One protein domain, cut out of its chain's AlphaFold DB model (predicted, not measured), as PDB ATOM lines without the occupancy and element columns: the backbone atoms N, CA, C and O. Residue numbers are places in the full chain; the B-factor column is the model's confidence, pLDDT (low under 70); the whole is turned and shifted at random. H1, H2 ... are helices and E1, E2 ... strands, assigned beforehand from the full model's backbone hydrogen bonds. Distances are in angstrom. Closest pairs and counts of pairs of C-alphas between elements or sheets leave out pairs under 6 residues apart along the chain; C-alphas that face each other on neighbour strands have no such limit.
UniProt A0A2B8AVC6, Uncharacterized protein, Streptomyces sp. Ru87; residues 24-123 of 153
ATOM      1  N   LEU A  24      39.029  16.609   5.497       82.06
ATOM      2  CA  LEU A  24      39.182  17.971   6.005       82.06
ATOM      3  C   LEU A  24      40.654  18.377   5.962       82.06
ATOM      4  O   LEU A  24      41.537  17.660   6.436       82.06
ATOM      5  N   MET A  25      40.916  19.535   5.375       83.31
ATOM      6  CA  MET A  25      42.265  20.066   5.268       83.31
ATOM      7  C   MET A  25      42.746  20.574   6.629       83.31
ATOM      8  O   MET A  25      41.976  21.115   7.423       83.31
ATOM      9  N   THR A  26      44.044  20.439   6.897       85.19
ATOM     10  CA  THR A  26      44.671  21.156   8.015       85.19
ATOM     11  C   THR A  26      44.697  22.655   7.713       85.19
ATOM     12  O   THR A  26      44.697  23.049   6.548       85.19
ATOM     13  N   LEU A  27      44.769  23.509   8.739       86.81
ATOM     14  CA  LEU A  27      44.819  24.965   8.535       86.81
ATOM     15  C   LEU A  27      45.991  25.398   7.637       86.81
ATOM     16  O   LEU A  27      45.825  26.272   6.787       86.81
ATOM     17  N   ASP A  28      47.147  24.742   7.765       87.69
ATOM     18  CA  ASP A  28      48.306  25.003   6.907       87.69
ATOM     19  C   ASP A  28      48.031  24.627   5.446       87.69
ATOM     20  O   ASP A  28      48.381  25.380   4.532       87.69
ATOM     21  N   ALA A  29      47.363  23.493   5.212       85.44
ATOM     22  CA  ALA A  29      46.967  23.065   3.874       85.44
ATOM     23  C   ALA A  29      45.907  24.003   3.273       85.44
ATOM     24  O   ALA A  29      46.006  24.346   2.093       85.44
ATOM     25  N   VAL A  30      44.948  24.480   4.076       89.75
ATOM     26  CA  VAL A  30      43.970  25.504   3.669       89.75
ATOM     27  C   VAL A  30      44.689  26.776   3.230       89.75
ATOM     28  O   VAL A  30      44.450  27.266   2.129       89.75
ATOM     29  N   ALA A  31      45.610  27.292   4.046       91.44
ATOM     30  CA  ALA A  31      46.353  28.508   3.731       91.44
ATOM     31  C   ALA A  31      47.221  28.348   2.473       91.44
ATOM     32  O   ALA A  31      47.294  29.255   1.641       91.44
ATOM     33  N   ALA A  32      47.877  27.197   2.308       89.94
ATOM     34  CA  ALA A  32      48.672  26.896   1.123       89.94
ATOM     35  C   ALA A  32      47.811  26.830  -0.147       89.94
ATOM     36  O   ALA A  32      48.141  27.489  -1.135       89.94
ATOM     37  N   ALA A  33      46.694  26.100  -0.111       88.62
ATOM     38  CA  ALA A  33      45.781  25.985  -1.244       88.62
ATOM     39  C   ALA A  33      45.109  27.322  -1.578       88.62
ATOM     40  O   ALA A  33      45.031  27.687  -2.747       88.62
ATOM     41  N   TYR A  34      44.689  28.088  -0.568       91.69
ATOM     42  CA  TYR A  34      44.096  29.407  -0.768       91.69
ATOM     43  C   TYR A  34      45.069  30.362  -1.466       91.69
ATOM     44  O   TYR A  34      44.698  30.988  -2.455       91.69
ATOM     45  N   ARG A  35      46.335  30.426  -1.022       92.62
ATOM     46  CA  ARG A  35      47.365  31.239  -1.693       92.62
ATOM     47  C   ARG A  35      47.562  30.820  -3.144       92.62
ATOM     48  O   ARG A  35      47.489  31.670  -4.019       92.62
ATOM     49  N   LEU A  36      47.706  29.518  -3.399       89.75
ATOM     50  CA  LEU A  36      47.848  28.993  -4.757       89.75
ATOM     51  C   LEU A  36      46.673  29.407  -5.657       89.75
ATOM     52  O   LEU A  36      46.869  29.765  -6.814       89.75
ATOM     53  N   LYS A  37      45.444  29.369  -5.135       89.12
ATOM     54  CA  LYS A  37      44.248  29.757  -5.888       89.12
ATOM     55  C   LYS A  37      44.148  31.263  -6.114       89.12
ATOM     56  O   LYS A  37      43.769  31.673  -7.210       89.12
ATOM     57  N   MET A  38      44.531  32.073  -5.130       92.62
ATOM     58  CA  MET A  38      44.627  33.524  -5.291       92.62
ATOM     59  C   MET A  38      45.698  33.910  -6.316       92.62
ATOM     60  O   MET A  38      45.447  34.792  -7.131       92.62
ATOM     61  N   ASP A  39      46.838  33.216  -6.343       92.25
ATOM     62  CA  ASP A  39      47.878  33.421  -7.357       92.25
ATOM     63  C   ASP A  39      47.364  33.054  -8.759       92.25
ATOM     64  O   ASP A  39      47.588  33.794  -9.717       92.25
ATOM     65  N   SER A  40      46.605  31.958  -8.885       89.00
ATOM     66  CA  SER A  40      45.940  31.598 -10.145       89.00
ATOM     67  C   SER A  40      44.915  32.643 -10.591       89.00
ATOM     68  O   SER A  40      44.855  32.946 -11.781       89.00
ATOM     69  N   GLN A  41      44.127  33.211  -9.670       91.94
ATOM     70  CA  GLN A  41      43.207  34.304 -10.003       91.94
ATOM     71  C   GLN A  41      43.970  35.561 -10.430       91.94
ATOM     72  O   GLN A  41      43.626  36.148 -11.448       91.94
ATOM     73  N   ALA A  42      45.036  35.938  -9.722       92.62
ATOM     74  CA  ALA A  42      45.862  37.088 -10.083       92.62
ATOM     75  C   ALA A  42      46.513  36.918 -11.465       92.62
ATOM     76  O   ALA A  42      46.632  37.878 -12.224       92.62
ATOM     77  N   HIS A  43      46.910  35.692 -11.816       91.44
ATOM     78  CA  HIS A  43      47.379  35.376 -13.158       91.44
ATOM     79  C   HIS A  43      46.261  35.525 -14.198       91.44
ATOM     80  O   HIS A  43      46.474  36.185 -15.216       91.44
ATOM     81  N   GLU A  44      45.064  34.989 -13.935       91.00
ATOM     82  CA  GLU A  44      43.910  35.149 -14.830       91.00
ATOM     83  C   GLU A  44      43.522  36.625 -15.012       91.00
ATOM     84  O   GLU A  44      43.192  37.051 -16.118       91.00
ATOM     85  N   ASP A  45      43.649  37.437 -13.963       92.00
ATOM     86  CA  ASP A  45      43.354  38.869 -14.004       92.00
ATOM     87  C   ASP A  45      44.224  39.619 -15.021       92.00
ATOM     88  O   ASP A  45      43.762  40.585 -15.635       92.00
ATOM     89  N   THR A  46      45.448  39.145 -15.285       93.69
ATOM     90  CA  THR A  46      46.300  39.719 -16.339       93.69
ATOM     91  C   THR A  46      45.717  39.520 -17.738       93.69
ATOM     92  O   THR A  46      45.806  40.425 -18.567       93.69
ATOM     93  N   PHE A  47      45.066  38.381 -17.995       90.44
ATOM     94  CA  PHE A  47      44.362  38.132 -19.253       90.44
ATOM     95  C   PHE A  47      43.017  38.859 -19.288       90.44
ATOM     96  O   PHE A  47      42.661  39.449 -20.309       90.44
ATOM     97  N   ASN A  48      42.294  38.880 -18.164       90.94
ATOM     98  CA  ASN A  48      41.019  39.582 -18.035       90.94
ATOM     99  C   ASN A  48      41.145  41.100 -18.223       90.94
ATOM    100  O   ASN A  48      40.167  41.728 -18.615       90.94
ATOM    101  N   ALA A  49      42.316  41.701 -17.989       92.00
ATOM    102  CA  ALA A  49      42.541  43.133 -18.204       92.00
ATOM    103  C   ALA A  49      42.288  43.578 -19.657       92.00
ATOM    104  O   ALA A  49      41.951  44.736 -19.896       92.00
ATOM    105  N   ALA A  50      42.440  42.663 -20.618       91.50
ATOM    106  CA  ALA A  50      42.172  42.912 -22.032       91.50
ATOM    107  C   ALA A  50      40.767  42.462 -22.477       91.50
ATOM    108  O   ALA A  50      40.407  42.680 -23.635       91.50
ATOM    109  N   ARG A  51      39.986  41.821 -21.595       91.00
ATOM    110  CA  ARG A  51      38.665  41.268 -21.918       91.00
ATOM    111  C   ARG A  51      37.531  42.229 -21.536       91.00
ATOM    112  O   ARG A  51      37.631  42.918 -20.518       91.00
ATOM    113  N   PRO A  52      36.431  42.248 -22.308       90.81
ATOM    114  CA  PRO A  52      35.151  42.799 -21.865       90.81
ATOM    115  C   PRO A  52      34.683  42.169 -20.543       90.81
ATOM    116  O   PRO A  52      35.005  41.017 -20.257       90.81
ATOM    117  N   GLU A  53      33.924  42.914 -19.730       86.31
ATOM    118  CA  GLU A  53      33.461  42.457 -18.403       86.31
ATOM    119  C   GLU A  53      32.697  41.125 -18.449       86.31
ATOM    120  O   GLU A  53      32.864  40.290 -17.563       86.31
ATOM    121  N   ASP A  54      31.885  40.909 -19.481       87.31
ATOM    122  CA  ASP A  54      31.074  39.706 -19.680       87.31
ATOM    123  C   ASP A  54      31.889  38.474 -20.104       87.31
ATOM    124  O   ASP A  54      31.421  37.346 -19.958       87.31
ATOM    125  N   GLU A  55      33.125  38.675 -20.562       86.81
ATOM    126  CA  GLU A  55      34.058  37.611 -20.939       86.81
ATOM    127  C   GLU A  55      35.113  37.330 -19.858       86.81
ATOM    128  O   GLU A  55      35.986  36.473 -20.036       86.81
ATOM    129  N   LYS A  56      35.075  38.048 -18.728       88.44
ATOM    130  CA  LYS A  56      36.033  37.826 -17.644       88.44
ATOM    131  C   LYS A  56      35.815  36.470 -16.994       88.44
ATOM    132  O   LYS A  56      34.714  36.104 -16.587       88.44
ATOM    133  N   VAL A  57      36.913  35.749 -16.818       86.56
ATOM    134  CA  VAL A  57      36.907  34.437 -16.178       86.56
ATOM    135  C   VAL A  57      37.249  34.606 -14.704       86.56
ATOM    136  O   VAL A  57      38.289  35.158 -14.347       86.56
ATOM    137  N   THR A  58      36.370  34.111 -13.833       87.81
ATOM    138  CA  THR A  58      36.664  33.970 -12.403       87.81
ATOM    139  C   THR A  58      37.126  32.545 -12.133       87.81
ATOM    140  O   THR A  58      36.339  31.605 -12.221       87.81
ATOM    141  N   VAL A  59      38.401  32.396 -11.793       87.38
ATOM    142  CA  VAL A  59      39.028  31.142 -11.362       87.38
ATOM    143  C   VAL A  59      38.822  30.912  -9.865       87.38
ATOM    144  O   VAL A  59      38.596  29.782  -9.434       87.38
ATOM    145  N   TRP A  60      38.901  31.974  -9.063       91.25
ATOM    146  CA  TRP A  60      38.744  31.931  -7.616       91.25
ATOM    147  C   TRP A  60      38.216  33.257  -7.067       91.25
ATOM    148  O   TRP A  60      38.566  34.326  -7.562       91.25
ATOM    149  N   LYS A  61      37.414  33.205  -5.999       91.62
ATOM    150  CA  LYS A  61      36.997  34.397  -5.246       91.62
ATOM    151  C   LYS A  61      37.681  34.422  -3.887       91.62
ATOM    152  O   LYS A  61      37.859  33.383  -3.264       91.62
ATOM    153  N   ALA A  62      37.967  35.615  -3.372       93.81
ATOM    154  CA  ALA A  62      38.526  35.771  -2.025       93.81
ATOM    155  C   ALA A  62      37.623  35.186  -0.918       93.81
ATOM    156  O   ALA A  62      38.095  34.844   0.161       93.81
ATOM    157  N   THR A  63      36.321  35.051  -1.184       93.88
ATOM    158  CA  THR A  63      35.341  34.465  -0.257       93.88
ATOM    159  C   THR A  63      35.292  32.940  -0.319       93.88
ATOM    160  O   THR A  63      34.570  32.324   0.455       93.88
ATOM    161  N   TRP A  64      36.029  32.313  -1.238       93.50
ATOM    162  CA  TRP A  64      36.072  30.863  -1.390       93.50
ATOM    163  C   TRP A  64      37.250  30.302  -0.594       93.50
ATOM    164  O   TRP A  64      38.415  30.522  -0.927       93.50
ATOM    165  N   ILE A  65      36.945  29.577   0.482       93.25
ATOM    166  CA  ILE A  65      37.936  28.996   1.393       93.25
ATOM    167  C   ILE A  65      38.000  27.487   1.156       93.25
ATOM    168  O   ILE A  65      36.989  26.818   1.364       93.25
ATOM    169  N   PRO A  66      39.138  26.908   0.735       91.44
ATOM    170  CA  PRO A  66      39.241  25.461   0.577       91.44
ATOM    171  C   PRO A  66      39.126  24.792   1.952       91.44
ATOM    172  O   PRO A  66      39.762  25.235   2.903       91.44
ATOM    173  N   VAL A  67      38.305  23.751   2.074       89.12
ATOM    174  CA  VAL A  67      38.017  23.101   3.370       89.12
ATOM    175  C   VAL A  67      38.146  21.583   3.321       89.12
ATOM    176  O   VAL A  67      38.548  20.971   4.311       89.12
ATOM    177  N   VAL A  68      37.874  20.967   2.171       85.75
ATOM    178  CA  VAL A  68      38.006  19.520   1.974       85.75
ATOM    179  C   VAL A  68      38.827  19.262   0.714       85.75
ATOM    180  O   VAL A  68      38.739  20.023  -0.245       85.75
ATOM    181  N   SER A  69      39.633  18.205   0.698       82.94
ATOM    182  CA  SER A  69      40.442  17.813  -0.464       82.94
ATOM    183  C   SER A  69      40.557  16.298  -0.604       82.94
ATOM    184  O   SER A  69      40.145  15.540   0.274       82.94
ATOM    185  N   HIS A  70      41.138  15.836  -1.711       71.94
ATOM    186  CA  HIS A  70      41.346  14.414  -1.998       71.94
ATOM    187  C   HIS A  70      42.138  13.641  -0.919       71.94
ATOM    188  O   HIS A  70      41.960  12.433  -0.777       71.94
ATOM    189  N   GLY A  71      42.970  14.338  -0.149       65.06
ATOM    190  CA  GLY A  71      43.678  13.870   1.040       65.06
ATOM    191  C   GLY A  71      44.298  15.081   1.734       65.06
ATOM    192  O   GLY A  71      44.461  16.105   1.091       65.06
ATOM    193  N   ALA A  72      44.673  14.999   3.013       60.56
ATOM    194  CA  ALA A  72      45.024  16.186   3.817       60.56
ATOM    195  C   ALA A  72      46.119  17.117   3.234       60.56
ATOM    196  O   ALA A  72      46.219  18.268   3.654       60.56
ATOM    197  N   ALA A  73      46.930  16.631   2.286       60.69
ATOM    198  CA  ALA A  73      47.961  17.393   1.579       60.69
ATOM    199  C   ALA A  73      47.694  17.576   0.067       60.69
ATOM    200  O   ALA A  73      48.537  18.131  -0.634       60.69
ATOM    201  N   ASP A  74      46.565  17.096  -0.461       69.75
ATOM    202  CA  ASP A  74      46.209  17.262  -1.869       69.75
ATOM    203  C   ASP A  74      45.651  18.670  -2.108       69.75
ATOM    204  O   ASP A  74      44.690  19.100  -1.473       69.75
ATOM    205  N   SER A  75      46.261  19.399  -3.040       71.50
ATOM    206  CA  SER A  75      45.839  20.740  -3.441       71.50
ATOM    207  C   SER A  75      45.316  20.791  -4.884       71.50
ATOM    208  O   SER A  75      45.314  21.859  -5.498       71.50
ATOM    209  N   THR A  76      44.937  19.652  -5.470       78.19
ATOM    210  CA  THR A  76      44.549  19.545  -6.885       78.19
ATOM    211  C   THR A  76      43.044  19.513  -7.113       78.19
ATOM    212  O   THR A  76      42.595  19.969  -8.166       78.19
ATOM    213  N   SER A  77      42.263  19.032  -6.148       82.06
ATOM    214  CA  SER A  77      40.803  19.112  -6.157       82.06
ATOM    215  C   SER A  77      40.210  18.951  -4.758       82.06
ATOM    216  O   SER A  77      40.830  18.373  -3.858       82.06
ATOM    217  N   GLY A  78      38.990  19.455  -4.588       86.06
ATOM    218  CA  GLY A  78      38.271  19.365  -3.329       86.06
ATOM    219  C   GLY A  78      37.029  20.242  -3.259       86.06
ATOM    220  O   GLY A  78      36.476  20.653  -4.284       86.06
ATOM    221  N   LEU A  79      36.627  20.555  -2.027       88.00
ATOM    222  CA  LEU A  79      35.517  21.443  -1.705       88.00
ATOM    223  C   LEU A  79      36.024  22.759  -1.120       88.00
ATOM    224  O   LEU A  79      36.989  22.784  -0.347       88.00
ATOM    225  N   TYR A  80      35.363  23.851  -1.482       90.19
ATOM    226  CA  TYR A  80      35.527  25.157  -0.857       90.19
ATOM    227  C   TYR A  80      34.217  25.600  -0.220       90.19
ATOM    228  O   TYR A  80      33.148  25.280  -0.723       90.19
ATOM    229  N   LEU A  81      34.308  26.362   0.859       92.19
ATOM    230  CA  LEU A  81      33.205  27.096   1.456       92.19
ATOM    231  C   LEU A  81      33.163  28.495   0.853       92.19
ATOM    232  O   LEU A  81      34.145  29.230   0.948       92.19
ATOM    233  N   ASP A  82      32.037  28.875   0.257       92.00
ATOM    234  CA  ASP A  82      31.767  30.275  -0.051       92.00
ATOM    235  C   ASP A  82      31.255  30.964   1.214       92.00
ATOM    236  O   ASP A  82      30.127  30.743   1.654       92.00
ATOM    237  N   THR A  83      32.081  31.813   1.820       92.25
ATOM    238  CA  THR A  83      31.744  32.490   3.077       92.25
ATOM    239  C   THR A  83      30.615  33.509   2.931       92.25
ATOM    240  O   THR A  83      30.107  33.984   3.942       92.25
ATOM    241  N   VAL A  84      30.232  33.878   1.704       91.88
ATOM    242  CA  VAL A  84      29.094  34.777   1.456       91.88
ATOM    243  C   VAL A  84      27.781  34.016   1.521       91.88
ATOM    244  O   VAL A  84      26.816  34.509   2.098       91.88
ATOM    245  N   THR A  85      27.729  32.830   0.917       88.88
ATOM    246  CA  THR A  85      26.486  32.064   0.786       88.88
ATOM    247  C   THR A  85      26.369  30.946   1.816       88.88
ATOM    248  O   THR A  85      25.282  30.408   1.987       88.88
ATOM    249  N   GLY A  86      27.468  30.563   2.473       88.00
ATOM    250  CA  GLY A  86      27.545  29.402   3.361       88.00
ATOM    251  C   GLY A  86      27.566  28.055   2.632       88.00
ATOM    252  O   GLY A  86      27.641  27.015   3.288       88.00
ATOM    253  N   HIS A  87      27.520  28.068   1.298       89.31
ATOM    254  CA  HIS A  87      27.454  26.854   0.499       89.31
ATOM    255  C   HIS A  87      28.838  26.303   0.187       89.31
ATOM    256  O   HIS A  87      29.836  27.030   0.137       89.31
ATOM    257  N   LEU A  88      28.884  25.002  -0.063       87.38
ATOM    258  CA  LEU A  88      30.089  24.332  -0.512       87.38
ATOM    259  C   LEU A  88      30.102  24.255  -2.041       87.38
ATOM    260  O   LEU A  88      29.115  23.877  -2.656       87.38
ATOM    261  N   GLY A  89      31.227  24.570  -2.672       86.69
ATOM    262  CA  GLY A  89      31.442  24.366  -4.104       86.69
ATOM    263  C   GLY A  89      32.605  23.420  -4.367       86.69
ATOM    264  O   GLY A  89      33.472  23.229  -3.513       86.69
ATOM    265  N   ARG A  90      32.645  22.820  -5.560       85.06
ATOM    266  CA  ARG A  90      33.798  22.024  -6.006       85.06
ATOM    267  C   ARG A  90      34.859  22.887  -6.655       85.06
ATOM    268  O   ARG A  90      34.559  23.808  -7.406       85.06
ATOM    269  N   TRP A  91      36.105  22.498  -6.451       85.25
ATOM    270  CA  TRP A  91      37.227  23.030  -7.196       85.25
ATOM    271  C   TRP A  91      38.132  21.918  -7.702       85.25
ATOM    272  O   TRP A  91      38.299  20.872  -7.074       85.25
ATOM    273  N   SER A  92      38.758  22.169  -8.847       80.56
ATOM    274  CA  SER A  92      39.796  21.314  -9.410       80.56
ATOM    275  C   SER A  92      40.922  22.169  -9.991       80.56
ATOM    276  O   SER A  92      40.834  23.399 -10.059       80.56
ATOM    277  N   ARG A  93      42.026  21.533 -10.385       73.19
ATOM    278  CA  ARG A  93      43.126  22.184 -11.113       73.19
ATOM    279  C   ARG A  93      42.723  22.653 -12.513       73.19
ATOM    280  O   ARG A  93      43.465  23.411 -13.121       73.19
ATOM    281  N   TYR A  94      41.594  22.169 -13.026       68.56
ATOM    282  CA  TYR A  94      41.127  22.435 -14.383       68.56
ATOM    283  C   TYR A  94      40.136  23.595 -14.468       68.56
ATOM    284  O   TYR A  94      39.627  23.853 -15.553       68.56
ATOM    285  N   ASN A  95      39.886  24.299 -13.355       63.72
ATOM    286  CA  ASN A  95      38.942  25.416 -13.282       63.72
ATOM    287  C   ASN A  95      37.576  25.040 -13.878       63.72
ATOM    288  O   ASN A  95      37.030  25.742 -14.727       63.72
ATOM    289  N   GLU A  96      37.052  23.886 -13.456       61.03
ATOM    290  CA  GLU A  96      35.702  23.461 -13.816       61.03
ATOM    291  C   GLU A  96      34.683  24.517 -13.378       61.03
ATOM    292  O   GLU A  96      34.812  25.112 -12.304       61.03
ATOM    293  N   ALA A  97      33.673  24.752 -14.223       56.31
ATOM    294  CA  ALA A  97      32.588  25.666 -13.902       56.31
ATOM    295  C   ALA A  97      31.955  25.272 -12.551       56.31
ATOM    296  O   ALA A  97      31.851  24.072 -12.271       56.31
ATOM    297  N   PRO A  98      31.516  26.240 -11.723       57.47
ATOM    298  CA  PRO A  98      30.892  25.984 -10.425       57.47
ATOM    299  C   PRO A  98      29.508  25.339 -10.617       57.47
ATOM    300  O   PRO A  98      28.477  25.987 -10.490       57.47
ATOM    301  N   GLY A  99      29.485  24.069 -11.020       50.12
ATOM    302  CA  GLY A  99      28.281  23.334 -11.405       50.12
ATOM    303  C   GLY A  99      27.706  22.463 -10.293       50.12
ATOM    304  O   GLY A  99      26.529  22.134 -10.341       50.12
ATOM    305  N   ASN A 100      28.501  22.133  -9.271       56.19
ATOM    306  CA  ASN A 100      28.066  21.292  -8.157       56.19
ATOM    307  C   ASN A 100      28.251  22.056  -6.845       56.19
ATOM    308  O   ASN A 100      29.326  22.021  -6.240       56.19
ATOM    309  N   VAL A 101      27.206  22.789  -6.464       60.31
ATOM    310  CA  VAL A 101      27.074  23.409  -5.146       60.31
ATOM    311  C   VAL A 101      26.445  22.367  -4.220       60.31
ATOM    312  O   VAL A 101      25.360  21.871  -4.510       60.31
ATOM    313  N   PHE A 102      27.139  22.002  -3.148       65.81
ATOM    314  CA  PHE A 102      26.563  21.255  -2.033       65.81
ATOM    315  C   PHE A 102      25.967  22.246  -1.028       65.81
ATOM    316  O   PHE A 102      26.450  23.378  -0.930       65.81
ATOM    317  N   ASP A 103      24.959  21.814  -0.265       76.50
ATOM    318  CA  ASP A 103      24.164  22.695   0.600       76.50
ATOM    319  C   ASP A 103      25.014  23.504   1.579       76.50
ATOM    320  O   ASP A 103      25.167  24.708   1.415       76.50
ATOM    321  N   THR A 104      25.593  22.876   2.600       84.94
ATOM    322  CA  THR A 104      26.420  23.578   3.588       84.94
ATOM    323  C   THR A 104      27.512  22.665   4.128       84.94
ATOM    324  O   THR A 104      27.426  21.439   4.030       84.94
ATOM    325  N   LEU A 105      28.534  23.254   4.757       84.19
ATOM    326  CA  LEU A 105      29.538  22.475   5.486       84.19
ATOM    327  C   LEU A 105      28.916  21.644   6.615       84.19
ATOM    328  O   LEU A 105      29.388  20.546   6.880       84.19
ATOM    329  N   VAL A 106      27.857  22.146   7.255       85.94
ATOM    330  CA  VAL A 106      27.146  21.415   8.312       85.94
ATOM    331  C   VAL A 106      26.496  20.166   7.733       85.94
ATOM    332  O   VAL A 106      26.820  19.075   8.180       85.94
ATOM    333  N   THR A 107      25.698  20.318   6.674       84.38
ATOM    334  CA  THR A 107      25.045  19.198   5.979       84.38
ATOM    335  C   THR A 107      26.064  18.150   5.537       84.38
ATOM    336  O   THR A 107      25.890  16.970   5.807       84.38
ATOM    337  N   TYR A 108      27.187  18.579   4.951       82.75
ATOM    338  CA  TYR A 108      28.256  17.664   4.551       82.75
ATOM    339  C   TYR A 108      28.829  16.865   5.732       82.75
ATOM    340  O   TYR A 108      29.086  15.666   5.612       82.75
ATOM    341  N   LEU A 109      29.066  17.522   6.871       84.69
ATOM    342  CA  LEU A 109      29.612  16.873   8.063       84.69
ATOM    343  C   LEU A 109      28.592  15.948   8.733       84.69
ATOM    344  O   LEU A 109      28.985  14.873   9.174       84.69
ATOM    345  N   GLU A 110      27.320  16.337   8.779       86.44
ATOM    346  CA  GLU A 110      26.218  15.517   9.294       86.44
ATOM    347  C   GLU A 110      26.049  14.252   8.455       86.44
ATOM    348  O   GLU A 110      26.150  13.153   8.984       86.44
ATOM    349  N   GLU A 111      25.942  14.381   7.134       83.88
ATOM    350  CA  GLU A 111      25.847  13.231   6.231       83.88
ATOM    351  C   GLU A 111      27.090  12.325   6.322       83.88
ATOM    352  O   GLU A 111      26.994  11.099   6.213       83.88
ATOM    353  N   THR A 112      28.276  12.908   6.552       82.88
ATOM    354  CA  THR A 112      29.510  12.135   6.769       82.88
ATOM    355  C   THR A 112      29.443  11.373   8.089       82.88
ATOM    356  O   THR A 112      29.838  10.208   8.141       82.88
ATOM    357  N   ALA A 113      28.964  12.016   9.153       85.50
ATOM    358  CA  ALA A 113      28.809  11.410  10.467       85.50
ATOM    359  C   ALA A 113      27.765  10.288  10.438       85.50
ATOM    360  O   ALA A 113      28.082   9.184  10.867       85.50
ATOM    361  N   ASP A 114      26.599  10.515   9.833       85.69
ATOM    362  CA  ASP A 114      25.535   9.519   9.663       85.69
ATOM    363  C   ASP A 114      26.042   8.282   8.914       85.69
ATOM    364  O   ASP A 114      25.779   7.142   9.307       85.69
ATOM    365  N   ALA A 115      26.831   8.489   7.855       85.06
ATOM    366  CA  ALA A 115      27.438   7.398   7.105       85.06
ATOM    367  C   ALA A 115      28.469   6.612   7.933       85.06
ATOM    368  O   ALA A 115      28.661   5.422   7.686       85.06
ATOM    369  N   LEU A 116      29.140   7.239   8.901       85.75
ATOM    370  CA  LEU A 116      30.078   6.563   9.801       85.75
ATOM    371  C   LEU A 116      29.382   5.893  10.990       85.75
ATOM    372  O   LEU A 116      29.829   4.830  11.416       85.75
ATOM    373  N   GLU A 117      28.303   6.482  11.502       87.31
ATOM    374  CA  GLU A 117      27.504   5.952  12.609       87.31
ATOM    375  C   GLU A 117      26.658   4.760  12.161       87.31
ATOM    376  O   GLU A 117      26.620   3.734  12.837       87.31
ATOM    377  N   THR A 118      26.038   4.849  10.980       86.62
ATOM    378  CA  THR A 118      25.251   3.756  10.399       86.62
ATOM    379  C   THR A 118      25.689   3.427   8.963       86.62
ATOM    380  O   THR A 118      24.936   3.641   8.006       86.62
ATOM    381  N   PRO A 119      26.871   2.802   8.769       82.94
ATOM    382  CA  PRO A 119      27.438   2.526   7.440       82.94
ATOM    383  C   PRO A 119      26.539   1.736   6.485       82.94
ATOM    384  O   PRO A 119      26.648   1.863   5.264       82.94
ATOM    385  N   ALA A 120      25.643   0.904   7.023       81.56
ATOM    386  CA  ALA A 120      24.701   0.116   6.233       81.56
ATOM    387  C   ALA A 120      23.608   0.966   5.556       81.56
ATOM    388  O   ALA A 120      23.066   0.535   4.535       81.56
ATOM    389  N   LEU A 121      23.300   2.144   6.109       78.12
ATOM    390  CA  LEU A 121      22.255   3.057   5.635       78.12
ATOM    391  C   LEU A 121      22.803   4.264   4.867       78.12
ATOM    392  O   LEU A 121      22.013   5.087   4.414       78.12
ATOM    393  N   ALA A 122      24.124   4.356   4.677       78.50
ATOM    394  CA  ALA A 122      24.735   5.421   3.892       78.50
ATOM    395  C   ALA A 122      24.097   5.494   2.490       78.50
ATOM    396  O   ALA A 122      24.182   4.549   1.695       78.50
ATOM    397  N   THR A 123      23.447   6.623   2.205       68.88
ATOM    398  CA  THR A 123      22.764   6.930   0.937       68.88
ATOM    399  C   THR A 123      23.754   7.242  -0.192       68.88
ATOM    400  O   THR A 123      23.431   7.045  -1.363       68.88
TER     401      THR A 123
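AT A GLANCE: This is residues 24 to 123 of the 153 residues of an uncharacterized protein of Streptomyces sp. Ru87 (UniProt A0A2B8AVC6). A small, strongly twisted sheet of three strands, E1 to E3, has the long helix H1 slanting over one face with its residues 27 to 38, while the rest of H1 runs on past the sheet. The shorter helix H2 only grazes the sheet with its residues 105 to 108 and reaches away from it; the whole is elongated, with residues 49 to 55 and 116 to 121 sticking out. The 100 printed residues include two named helices and three named strands in the order H1 E1 E2 E3 H2, a mixed class; the sheet, in order E1 - E2 - E3, is antiparallel. It is only just loose, close to compact, with a radius of gyration of the C-alphas of 15.4 A and spans of 54 by 27 by 22 A.

HOW THE PARTS SIT: Look first at H1, residues 27 to 48, which is on the sheet of E1, residues 64 to 69, E2, residues 77 to 82, and E3, residues 88 to 92. Its height over the sheet is 9.4 A; it lies over E1 and only just over E2, where 3 of its C-alphas fall. On the local plane it stands at 53 degrees to E1, slantwise to the strands. The closest C-alphas of H1 and E1 are those of Val 30 and Pro 66, 5.7 A apart. E1, E2 and E3 form a meander, each strand the antiparallel neighbour of the one before. In the hairpin of E1 and E2, at 142 degrees, you will find N 65 and O 81 within hydrogen-bond range at 2.9 A. In the hairpin of E2 and E3, at 145 degrees, look at N 80 and O 89, 2.8 A apart. Residues 88 to 89 of E3 also form a short antiparallel pairing with residues 101 to 102, a stretch outside the named strands. H2, residues 105 to 117, only grazes the sheet; its closest C-alphas to E3 are those of Leu 105 and Leu 88, 6.3 A apart. H1 and H2 are apart. Every O i to N i+4 pair is within hydrogen-bond range in H2, and 16 of 18 in H1.

IN THESE COORDINATES: Find C-alpha 27 at (44.819, 24.965, 8.535); from there H1 runs 30.6 A to Asn 48. E1 measures 13.8 A, E2 15.6 A and E3 13.5 A from first to last C-alpha. H2 runs 18.1 A from Leu 105 to C-alpha 117 at (27.504, 5.952, 12.609).

THE WHOLE: The C-alphas farthest apart, those of Ala 50 and Ala 120, are 54.2 A from each other. The printed part has no cut. The links H1 to E1 and E3 to H2 are long. Look for pLDDT under 70 at residues 71 to 74, 94 to 102 and 123.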